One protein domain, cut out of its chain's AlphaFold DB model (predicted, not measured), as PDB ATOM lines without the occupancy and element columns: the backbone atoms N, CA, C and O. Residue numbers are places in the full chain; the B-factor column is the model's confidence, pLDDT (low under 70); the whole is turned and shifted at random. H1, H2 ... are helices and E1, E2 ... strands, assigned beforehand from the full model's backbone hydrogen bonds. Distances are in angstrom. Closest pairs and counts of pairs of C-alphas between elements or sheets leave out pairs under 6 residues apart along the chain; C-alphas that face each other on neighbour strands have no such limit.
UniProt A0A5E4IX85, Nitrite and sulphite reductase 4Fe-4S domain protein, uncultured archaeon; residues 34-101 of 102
ATOM      1  N   GLY A  34     184.764  66.300  78.327       94.88
ATOM      2  CA  GLY A  34     185.097  66.211  76.910       94.88
ATOM      3  C   GLY A  34     184.844  67.544  76.221       94.88
ATOM      4  O   GLY A  34     184.548  68.541  76.880       94.88
ATOM      5  N   TYR A  35     184.942  67.542  74.899       96.25
ATOM      6  CA  TYR A  35     184.733  68.716  74.066       96.25
ATOM      7  C   TYR A  35     183.411  68.613  73.309       96.25
ATOM      8  O   TYR A  35     183.025  67.540  72.840       96.25
ATOM      9  N   SER A  36     182.740  69.749  73.149       95.94
ATOM     10  CA  SER A  36     181.643  69.906  72.197       95.94
ATOM     11  C   SER A  36     182.179  70.597  70.945       95.94
ATOM     12  O   SER A  36     182.873  71.610  71.037       95.94
ATOM     13  N   VAL A  37     181.842  70.074  69.767       97.06
ATOM     14  CA  VAL A  37     182.255  70.651  68.482       97.06
ATOM     15  C   VAL A  37     181.057  71.333  67.834       97.06
ATOM     16  O   VAL A  37     180.000  70.723  67.658       97.06
ATOM     17  N   PHE A  38     181.236  72.597  67.457       96.94
ATOM     18  CA  PHE A  38     180.235  73.403  66.766       96.94
ATOM     19  C   PHE A  38     180.726  73.769  65.365       96.94
ATOM     20  O   PHE A  38     181.893  74.108  65.185       96.94
ATOM     21  N   ALA A  39     179.830  73.742  64.378       96.50
ATOM     22  CA  ALA A  39     180.145  74.074  62.990       96.50
ATOM     23  C   ALA A  39     179.059  74.943  62.343       96.50
ATOM     24  O   ALA A  39     177.927  75.012  62.816       96.50
ATOM     25  N   GLY A  40     179.411  75.637  61.257       93.44
ATOM     26  CA  GLY A  40     178.480  76.495  60.512       93.44
ATOM     27  C   GLY A  40     178.246  77.885  61.111       93.44
ATOM     28  O   GLY A  40     177.473  78.660  60.547       93.44
ATOM     29  N   GLY A  41     178.939  78.233  62.200       94.75
ATOM     30  CA  GLY A  41     178.894  79.566  62.800       94.75
ATOM     31  C   GLY A  41     179.496  80.639  61.890       94.75
ATOM     32  O   GLY A  41     180.456  80.404  61.155       94.75
ATOM     33  N   MET A  42     178.912  81.831  61.916       94.38
ATOM     34  CA  MET A  42     179.298  82.928  61.043       94.38
ATOM     35  C   MET A  42     178.933  84.262  61.676       94.38
ATOM     36  O   MET A  42     177.766  84.546  61.909       94.38
ATOM     37  N   MET A  43     179.939  85.108  61.884       89.31
ATOM     38  CA  MET A  43     179.734  86.515  62.214       89.31
ATOM     39  C   MET A  43     179.869  87.369  60.944       89.31
ATOM     40  O   MET A  43     180.632  87.024  60.029       89.31
ATOM     41  N   GLY A  44     179.079  88.438  60.837       88.31
ATOM     42  CA  GLY A  44     179.038  89.329  59.673       88.31
ATOM     43  C   GLY A  44     177.633  89.863  59.394       88.31
ATOM     44  O   GLY A  44     176.788  89.867  60.281       88.31
ATOM     45  N   ARG A  45     177.375  90.284  58.146       89.94
ATOM     46  CA  ARG A  45     176.084  90.866  57.718       89.94
ATOM     47  C   ARG A  45     174.884  89.933  57.937       89.94
ATOM     48  O   ARG A  45     173.801  90.407  58.256       89.94
ATOM     49  N   HIS A  46     175.085  88.627  57.768       88.94
ATOM     50  CA  HIS A  46     174.072  87.598  58.006       88.94
ATOM     51  C   HIS A  46     174.592  86.642  59.083       88.94
ATOM     52  O   HIS A  46     175.204  85.629  58.746       88.94
ATOM     53  N   PRO A  47     174.461  86.993  60.371       93.25
ATOM     54  CA  PRO A  47     175.016  86.183  61.441       93.25
ATOM     55  C   PRO A  47     174.283  84.844  61.548       93.25
ATOM     56  O   PRO A  47     173.068  84.766  61.377       93.25
ATOM     57  N   ARG A  48     175.034  83.783  61.852       93.75
ATOM     58  CA  ARG A  48     174.508  82.445  62.128       93.75
ATOM     59  C   ARG A  48     175.249  81.826  63.300       93.75
ATOM     60  O   ARG A  48     176.478  81.885  63.369       93.75
ATOM     61  N   LEU A  49     174.495  81.224  64.211       94.94
ATOM     62  CA  LEU A  49     175.064  80.453  65.307       94.94
ATOM     63  C   LEU A  49     175.576  79.112  64.788       94.94
ATOM     64  O   LEU A  49     175.009  78.527  63.864       94.94
ATOM     65  N   GLY A  50     176.666  78.639  65.386       94.56
ATOM     66  CA  GLY A  50     177.156  77.295  65.123       94.56
ATOM     67  C   GLY A  50     176.171  76.254  65.644       94.56
ATOM     68  O   GLY A  50     175.579  76.417  66.709       94.56
ATOM     69  N   VAL A  51     176.022  75.167  64.902       95.12
ATOM     70  CA  VAL A  51     175.244  74.004  65.319       95.12
ATOM     71  C   VAL A  51     176.188  73.015  65.985       95.12
ATOM     72  O   VAL A  51     177.271  72.748  65.463       95.12
ATOM     73  N   LYS A  52     175.780  72.457  67.127       96.12
ATOM     74  CA  LYS A  52     176.516  71.374  67.784       96.12
ATOM     75  C   LYS A  52     176.468  70.124  66.901       96.12
ATOM     76  O   LYS A  52     175.383  69.634  66.578       96.12
ATOM     77  N   ILE A  53     177.635  69.642  66.479       96.88
ATOM     78  CA  ILE A  53     177.771  68.470  65.601       96.88
ATOM     79  C   ILE A  53     178.310  67.243  66.331       96.88
ATOM     80  O   ILE A  53     177.988  66.130  65.941       96.88
ATOM     81  N   ALA A  54     179.065  67.440  67.409       96.38
ATOM     82  CA  ALA A  54     179.529  66.372  68.282       96.38
ATOM     83  C   ALA A  54     179.567  66.874  69.727       96.38
ATOM     84  O   ALA A  54     179.762  68.070  69.964       96.38
ATOM     85  N   ASP A  55     179.385  65.967  70.682       94.94
ATOM     86  CA  ASP A  55     179.410  66.282  72.106       94.94
ATOM     87  C   ASP A  55     180.218  65.237  72.881       94.94
ATOM     88  O   ASP A  55     180.264  64.069  72.494       94.94
ATOM     89  N   TYR A  56     180.853  65.663  73.973       94.25
ATOM     90  CA  TYR A  56     181.702  64.829  74.831       94.25
ATOM     91  C   TYR A  56     182.804  64.022  74.110       94.25
ATOM     92  O   TYR A  56     183.144  62.915  74.550       94.25
ATOM     93  N   VAL A  57     183.388  64.545  73.030       96.38
ATOM     94  CA  VAL A  57     184.523  63.887  72.355       96.38
ATOM     95  C   VAL A  57     185.828  64.131  73.113       96.38
ATOM     96  O   VAL A  57     185.982  65.156  73.777       96.38
ATOM     97  N   ASP A  58     186.776  63.199  73.026       96.75
ATOM     98  CA  ASP A  58     188.145  63.459  73.475       96.75
ATOM     99  C   ASP A  58     188.864  64.424  72.515       96.75
ATOM    100  O   ASP A  58     188.432  64.645  71.381       96.75
ATOM    101  N   GLU A  59     189.981  64.990  72.969       96.19
ATOM    102  CA  GLU A  59     190.761  65.969  72.206       96.19
ATOM    103  C   GLU A  59     191.201  65.439  70.833       96.19
ATOM    104  O   GLU A  59     191.032  66.120  69.822       96.19
ATOM    105  N   LYS A  60     191.708  64.199  70.760       97.00
ATOM    106  CA  LYS A  60     192.198  63.620  69.500       97.00
ATOM    107  C   LYS A  60     191.056  63.456  68.506       97.00
ATOM    108  O   LYS A  60     191.224  63.736  67.321       97.00
ATOM    109  N   THR A  61     189.904  62.991  68.976       96.62
ATOM    110  CA  THR A  61     188.698  62.845  68.156       96.62
ATOM    111  C   THR A  61     188.169  64.205  67.702       96.62
ATOM    112  O   THR A  61     187.880  64.373  66.519       96.62
ATOM    113  N   GLY A  62     188.138  65.204  68.590       96.94
ATOM    114  CA  GLY A  62     187.791  66.582  68.240       96.94
ATOM    115  C   GLY A  62     188.681  67.151  67.132       96.94
ATOM    116  O   GLY A  62     188.174  67.674  66.141       96.94
ATOM    117  N   MET A  63     189.999  66.963  67.235       97.12
ATOM    118  CA  MET A  63     190.951  67.402  66.209       97.12
ATOM    119  C   MET A  63     190.741  66.699  64.861       97.12
ATOM    120  O   MET A  63     190.814  67.351  63.820       97.12
ATOM    121  N   ARG A  64     190.408  65.398  64.850       97.50
ATOM    122  CA  ARG A  64     190.057  64.684  63.606       97.50
ATOM    123  C   ARG A  64     188.792  65.245  62.958       97.50
ATOM    124  O   ARG A  64     188.771  65.424  61.744       97.50
ATOM    125  N   ILE A  65     187.767  65.573  63.747       97.56
ATOM    126  CA  ILE A  65     186.544  66.209  63.230       97.56
ATOM    127  C   ILE A  65     186.876  67.569  62.602       97.56
ATOM    128  O   ILE A  65     186.400  67.863  61.506       97.56
ATOM    129  N   ILE A  66     187.721  68.381  63.250       96.75
ATOM    130  CA  ILE A  66     188.155  69.680  62.711       96.75
ATOM    131  C   ILE A  66     188.880  69.497  61.372       96.75
ATOM    132  O   ILE A  66     188.559  70.203  60.417       96.75
ATOM    133  N   GLN A  67     189.792  68.525  61.270       97.56
ATOM    134  CA  GLN A  67     190.484  68.225  60.013       97.56
ATOM    135  C   GLN A  67     189.496  67.862  58.897       97.56
ATOM    136  O   GLN A  67     189.524  68.473  57.833       97.56
ATOM    137  N   ARG A  68     188.545  66.959  59.162       97.56
ATOM    138  CA  ARG A  68     187.508  66.580  58.186       97.56
ATOM    139  C   ARG A  68     186.625  67.761  57.773       97.56
ATOM    140  O   ARG A  68     186.213  67.839  56.620       97.56
ATOM    141  N   CYS A  69     186.344  68.704  58.680       97.38
ATOM    142  CA  CYS A  69     185.629  69.940  58.339       97.38
ATOM    143  C   CYS A  69     186.413  70.794  57.331       97.38
ATOM    144  O   CYS A  69     185.819  71.343  56.400       97.38
ATOM    145  N   LEU A  70     187.732  70.906  57.515       96.69
ATOM    146  CA  LEU A  70     188.611  71.628  56.596       96.69
ATOM    147  C   LEU A  70     188.690  70.923  55.240       96.69
ATOM    148  O   LEU A  70     188.528  71.580  54.213       96.69
ATOM    149  N   ASP A  71     188.860  69.603  55.230       97.56
ATOM    150  CA  ASP A  71     188.919  68.809  54.000       97.56
ATOM    151  C   ASP A  71     187.612  68.932  53.205       97.56
ATOM    152  O   ASP A  71     187.629  69.212  52.005       97.56
ATOM    153  N   PHE A  72     186.466  68.827  53.886       97.06
ATOM    154  CA  PHE A  72     185.148  69.047  53.295       97.06
ATOM    155  C   PHE A  72     185.026  70.439  52.660       97.06
ATOM    156  O   PHE A  72     184.525  70.572  51.542       97.06
ATOM    157  N   TYR A  73     185.505  71.480  53.351       97.50
ATOM    158  CA  TYR A  73     185.497  72.840  52.821       97.50
ATOM    159  C   TYR A  73     186.373  72.969  51.573       97.50
ATOM    160  O   TYR A  73     185.902  73.458  50.549       97.50
ATOM    161  N   LEU A  74     187.615  72.485  51.626       96.75
ATOM    162  CA  LEU A  74     188.559  72.562  50.510       96.75
ATOM    163  C   LEU A  74     188.071  71.803  49.268       96.75
ATOM    164  O   LEU A  74     188.336  72.237  48.151       96.75
ATOM    165  N   GLN A  75     187.344  70.698  49.451       96.94
ATOM    166  CA  GLN A  75     186.846  69.870  48.351       96.94
ATOM    167  C   GLN A  75     185.543  70.385  47.726       96.94
ATOM    168  O   GLN A  75     185.309  70.149  46.541       96.94
ATOM    169  N   ARG A  76     184.665  71.035  48.504       97.00
ATOM    170  CA  ARG A  76     183.288  71.345  48.067       97.00
ATOM    171  C   ARG A  76     182.943  72.831  47.993       97.00
ATOM    172  O   ARG A  76     181.867  73.157  47.482       97.00
ATOM    173  N   ALA A  77     183.789  73.720  48.515       97.50
ATOM    174  CA  ALA A  77     183.522  75.153  48.491       97.50
ATOM    175  C   ALA A  77     183.649  75.733  47.079       97.50
ATOM    176  O   ALA A  77     184.630  75.515  46.368       97.50
ATOM    177  N   ASN A  78     182.673  76.553  46.700       97.62
ATOM    178  CA  ASN A  78     182.774  77.396  45.519       97.62
ATOM    179  C   ASN A  78     183.723  78.576  45.772       97.62
ATOM    180  O   ASN A  78     183.991  78.982  46.907       97.62
ATOM    181  N   LYS A  79     184.206  79.206  44.695       96.38
ATOM    182  CA  LYS A  79     185.047  80.406  44.793       96.38
ATOM    183  C   LYS A  79     184.336  81.495  45.611       96.38
ATOM    184  O   LYS A  79     183.261  81.943  45.228       96.38
ATOM    185  N   ARG A  80     184.993  81.966  46.682       93.81
ATOM    186  CA  ARG A  80     184.498  82.986  47.641       93.81
ATOM    187  C   ARG A  80     183.301  82.554  48.499       93.81
ATOM    188  O   ARG A  80     182.721  83.397  49.179       93.81
ATOM    189  N   GLU A  81     182.946  81.275  48.506       95.88
ATOM    190  CA  GLU A  81     181.939  80.745  49.423       95.88
ATOM    191  C   GLU A  81     182.542  80.575  50.819       95.88
ATOM    192  O   GLU A  81     183.633  80.031  50.962       95.88
ATOM    193  N   ARG A  82     181.853  81.040  51.866       94.12
ATOM    194  CA  ARG A  82     182.296  80.815  53.246       94.12
ATOM    195  C   ARG A  82     181.850  79.440  53.726       94.12
ATOM    196  O   ARG A  82     180.829  78.923  53.292       94.12
ATOM    197  N   PHE A  83     182.533  78.908  54.736       95.56
ATOM    198  CA  PHE A  83     182.199  77.606  55.324       95.56
ATOM    199  C   PHE A  83     180.732  77.475  55.773       95.56
ATOM    200  O   PHE A  83     180.083  76.472  55.497       95.56
ATOM    201  N   SER A  84     180.178  78.510  56.414       95.88
ATOM    202  CA  SER A  84     178.764  78.530  56.817       95.88
ATOM    203  C   SER A  84     177.810  78.502  55.614       95.88
ATOM    204  O   SER A  84     176.799  77.808  55.664       95.88
ATOM    205  N   ASP A  85     178.131  79.215  54.527       95.62
ATOM    206  CA  ASP A  85     177.316  79.221  53.304       95.62
ATOM    207  C   ASP A  85     177.353  77.854  52.606       95.62
ATOM    208  O   ASP A  85     176.310  77.342  52.205       95.62
ATOM    209  N   LEU A  86     178.532  77.221  52.558       96.69
ATOM    210  CA  LEU A  86     178.696  75.854  52.063       96.69
ATOM    211  C   LEU A  86     177.811  74.867  52.839       96.69
ATOM    212  O   LEU A  86     177.096  74.079  52.225       96.69
ATOM    213  N   ILE A  87     177.825  74.918  54.177       96.56
ATOM    214  CA  ILE A  87     176.976  74.050  55.010       96.56
ATOM    215  C   ILE A  87     175.492  74.323  54.749       96.56
ATOM    216  O   ILE A  87     174.712  73.381  54.672       96.56
ATOM    217  N   CYS A  88     175.082  75.584  54.574       95.00
ATOM    218  CA  CYS A  88     173.700  75.909  54.219       95.00
ATOM    219  C   CYS A  88     173.295  75.350  52.848       95.00
ATOM    220  O   CYS A  88     172.169  74.886  52.701       95.00
ATOM    221  N   ARG A  89     174.195  75.385  51.857       96.62
ATOM    222  CA  ARG A  89     173.940  74.861  50.508       96.62
ATOM    223  C   ARG A  89     173.882  73.335  50.469       96.62
ATOM    224  O   ARG A  89     173.043  72.792  49.762       96.62
ATOM    225  N   VAL A  90     174.790  72.659  51.173       96.62
ATOM    226  CA  VAL A  90     174.851  71.187  51.229       96.62
ATOM    227  C   VAL A  90     173.782  70.619  52.167       96.62
ATOM    228  O   VAL A  90     173.254  69.542  51.931       96.62
ATOM    229  N   GLY A  91     173.420  71.359  53.213       96.06
ATOM    230  CA  GLY A  91     172.532  70.894  54.271       96.06
ATOM    231  C   GLY A  91     173.312  70.343  55.465       96.06
ATOM    232  O   GLY A  91     174.328  69.657  55.326       96.06
ATOM    233  N   ILE A  92     172.829  70.656  56.671       95.00
ATOM    234  CA  ILE A  92     173.518  70.313  57.924       95.00
ATOM    235  C   ILE A  92     173.597  68.800  58.158       95.00
ATOM    236  O   ILE A  92     174.597  68.325  58.694       95.00
ATOM    237  N   ASP A  93     172.578  68.049  57.747       95.62
ATOM    238  CA  ASP A  93     172.520  66.603  57.966       95.62
ATOM    239  C   ASP A  93     173.505  65.859  57.060       95.62
ATOM    240  O   ASP A  93     174.255  65.010  57.544       95.62
ATOM    241  N   GLU A  94     173.595  66.236  55.778       96.06
ATOM    242  CA  GLU A  94     174.606  65.685  54.864       96.06
ATOM    243  C   GLU A  94     176.020  66.057  55.325       96.06
ATOM    244  O   GLU A  94     176.903  65.199  55.389       96.06
ATOM    245  N   PHE A  95     176.236  67.316  55.722       96.75
ATOM    246  CA  PHE A  95     177.514  67.753  56.280       96.75
ATOM    247  C   PHE A  95     177.931  66.899  57.485       96.75
ATOM    248  O   PHE A  95     179.050  66.385  57.509       96.75
ATOM    249  N   LYS A  96     177.031  66.708  58.462       96.56
ATOM    250  CA  LYS A  96     177.275  65.868  59.644       96.56
ATOM    251  C   LYS A  96     177.607  64.434  59.251       96.56
ATOM    252  O   LYS A  96     178.563  63.884  59.788       96.56
ATOM    253  N   ALA A  97     176.858  63.850  58.316       95.50
ATOM    254  CA  ALA A  97     177.109  62.491  57.852       95.50
ATOM    255  C   ALA A  97     178.530  62.337  57.294       95.50
ATOM    256  O   ALA A  97     179.182  61.349  57.595       95.50
ATOM    257  N   ILE A  98     179.043  63.323  56.555       94.44
ATOM    258  CA  ILE A  98     180.387  63.260  55.962       94.44
ATOM    259  C   ILE A  98     181.488  63.465  57.008       94.44
ATOM    260  O   ILE A  98     182.454  62.709  57.046       94.44
ATOM    261  N   VAL A  99     181.377  64.484  57.866       96.06
ATOM    262  CA  VAL A  99     182.482  64.836  58.783       96.06
ATOM    263  C   VAL A  99     182.558  63.946  60.024       96.06
ATOM    264  O   VAL A  99     183.609  63.874  60.667       96.06
ATOM    265  N   LEU A 100     181.466  63.266  60.379       95.00
ATOM    266  CA  LEU A 100     181.406  62.387  61.551       95.00
ATOM    267  C   LEU A 100     181.649  60.906  61.223       95.00
ATOM    268  O   LEU A 100     181.791  60.124  62.157       95.00
ATOM    269  N   GLN A 101     181.747  60.519  59.947       80.00
ATOM    270  CA  GLN A 101     182.162  59.166  59.544       80.00
ATOM    271  C   GLN A 101     183.571  58.854  60.061       80.00
ATOM    272  O   GLN A 101     184.454  59.705  59.966       80.00
TER     273      GLN A 101
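This is residues 34 to 101 of the 102 residues of the protein "Nitrite and sulphite reductase 4Fe-4S domain protein" of uncultured archaeon (UniProt A0A5E4IX85). A two-stranded hairpin, E1 and E2, covers two helices set at a slant to each other: the long helix H1 runs alongside E1, and the short helix H3 lies under E2. The third helix, H2, lies toward the end of the model where H1 finishes, and a long looped link of residues 40 to 50 joins the two strands. The printed part has 68 residues, with two named strands and three named helices in the order E1, E2, H1, H2, H3; the sheet has the order E1 - E2 and is antiparallel. The class is mixed, helices and strands, and the whole is compact, with a radius of gyration of the C-alphas of 11.8 A and spans of 32 by 24 by 17 A.

The strands E1, residues 35 to 39, and E2, residues 51 to 57, form a hairpin, antiparallel with 159 degrees between their directions. C-alphas 36 and 55 face each other at 4.3 A. N 35 and O 57, at 2.8 A, and N 51 and O 39, at 2.8 A, are within hydrogen-bond range. H1, residues 59 to 76, has its closest C-alpha pair with E1 at Val 37 and Gly 62, 6.9 A apart; E2 and H1 are near each other. H3, residues 92 to 100, has its closest C-alpha pair with E2 at Ile 53 and Lys 96, 6.5 A apart, while E1 and H3 are apart. H1 touches H3 with residues 65 to 72 alone, the closest C-alphas being those of Arg 68 and Val 99, 5.4 A apart. Their lines stand at a steep tilt of 57 degrees, opposite ways. H2, residues 83 to 90, only just touches H1, with 3 pairs of C-alphas within 8 A; the closest are those of Tyr 73 and Phe 83, at 6.3 A. H2 and H3 are close but not clearly touching, with the closest C-alphas, those of Ile 87 and Phe 95, 6.4 A apart. E2 and H2 are apart. Every O i to N i+4 pair is within hydrogen-bond range in H1, H2 and H3.

E1 begins at C-alpha 35, at (184.733, 68.716, 74.066), and is 13.1 A long; E2 is 15.4 A long. H1 is 25.8 A long and ends at C-alpha 76, at (183.288, 71.345, 48.067). H2 is 10.6 A long. H3 is 11.8 A long and ends at C-alpha 100, at (181.406, 62.387, 61.551).

The two C-alphas farthest apart are those of Gly 34 and Lys 79, at 35.1 A. The printed part has no cut. The link from E1 to E2, 11 residues, is long; that from H1 to H2 is short, and those from E2 to H1 and from H2 to H3 are tight. The mean pLDDT of the printed part is 95.4, and no printed residue is under 70.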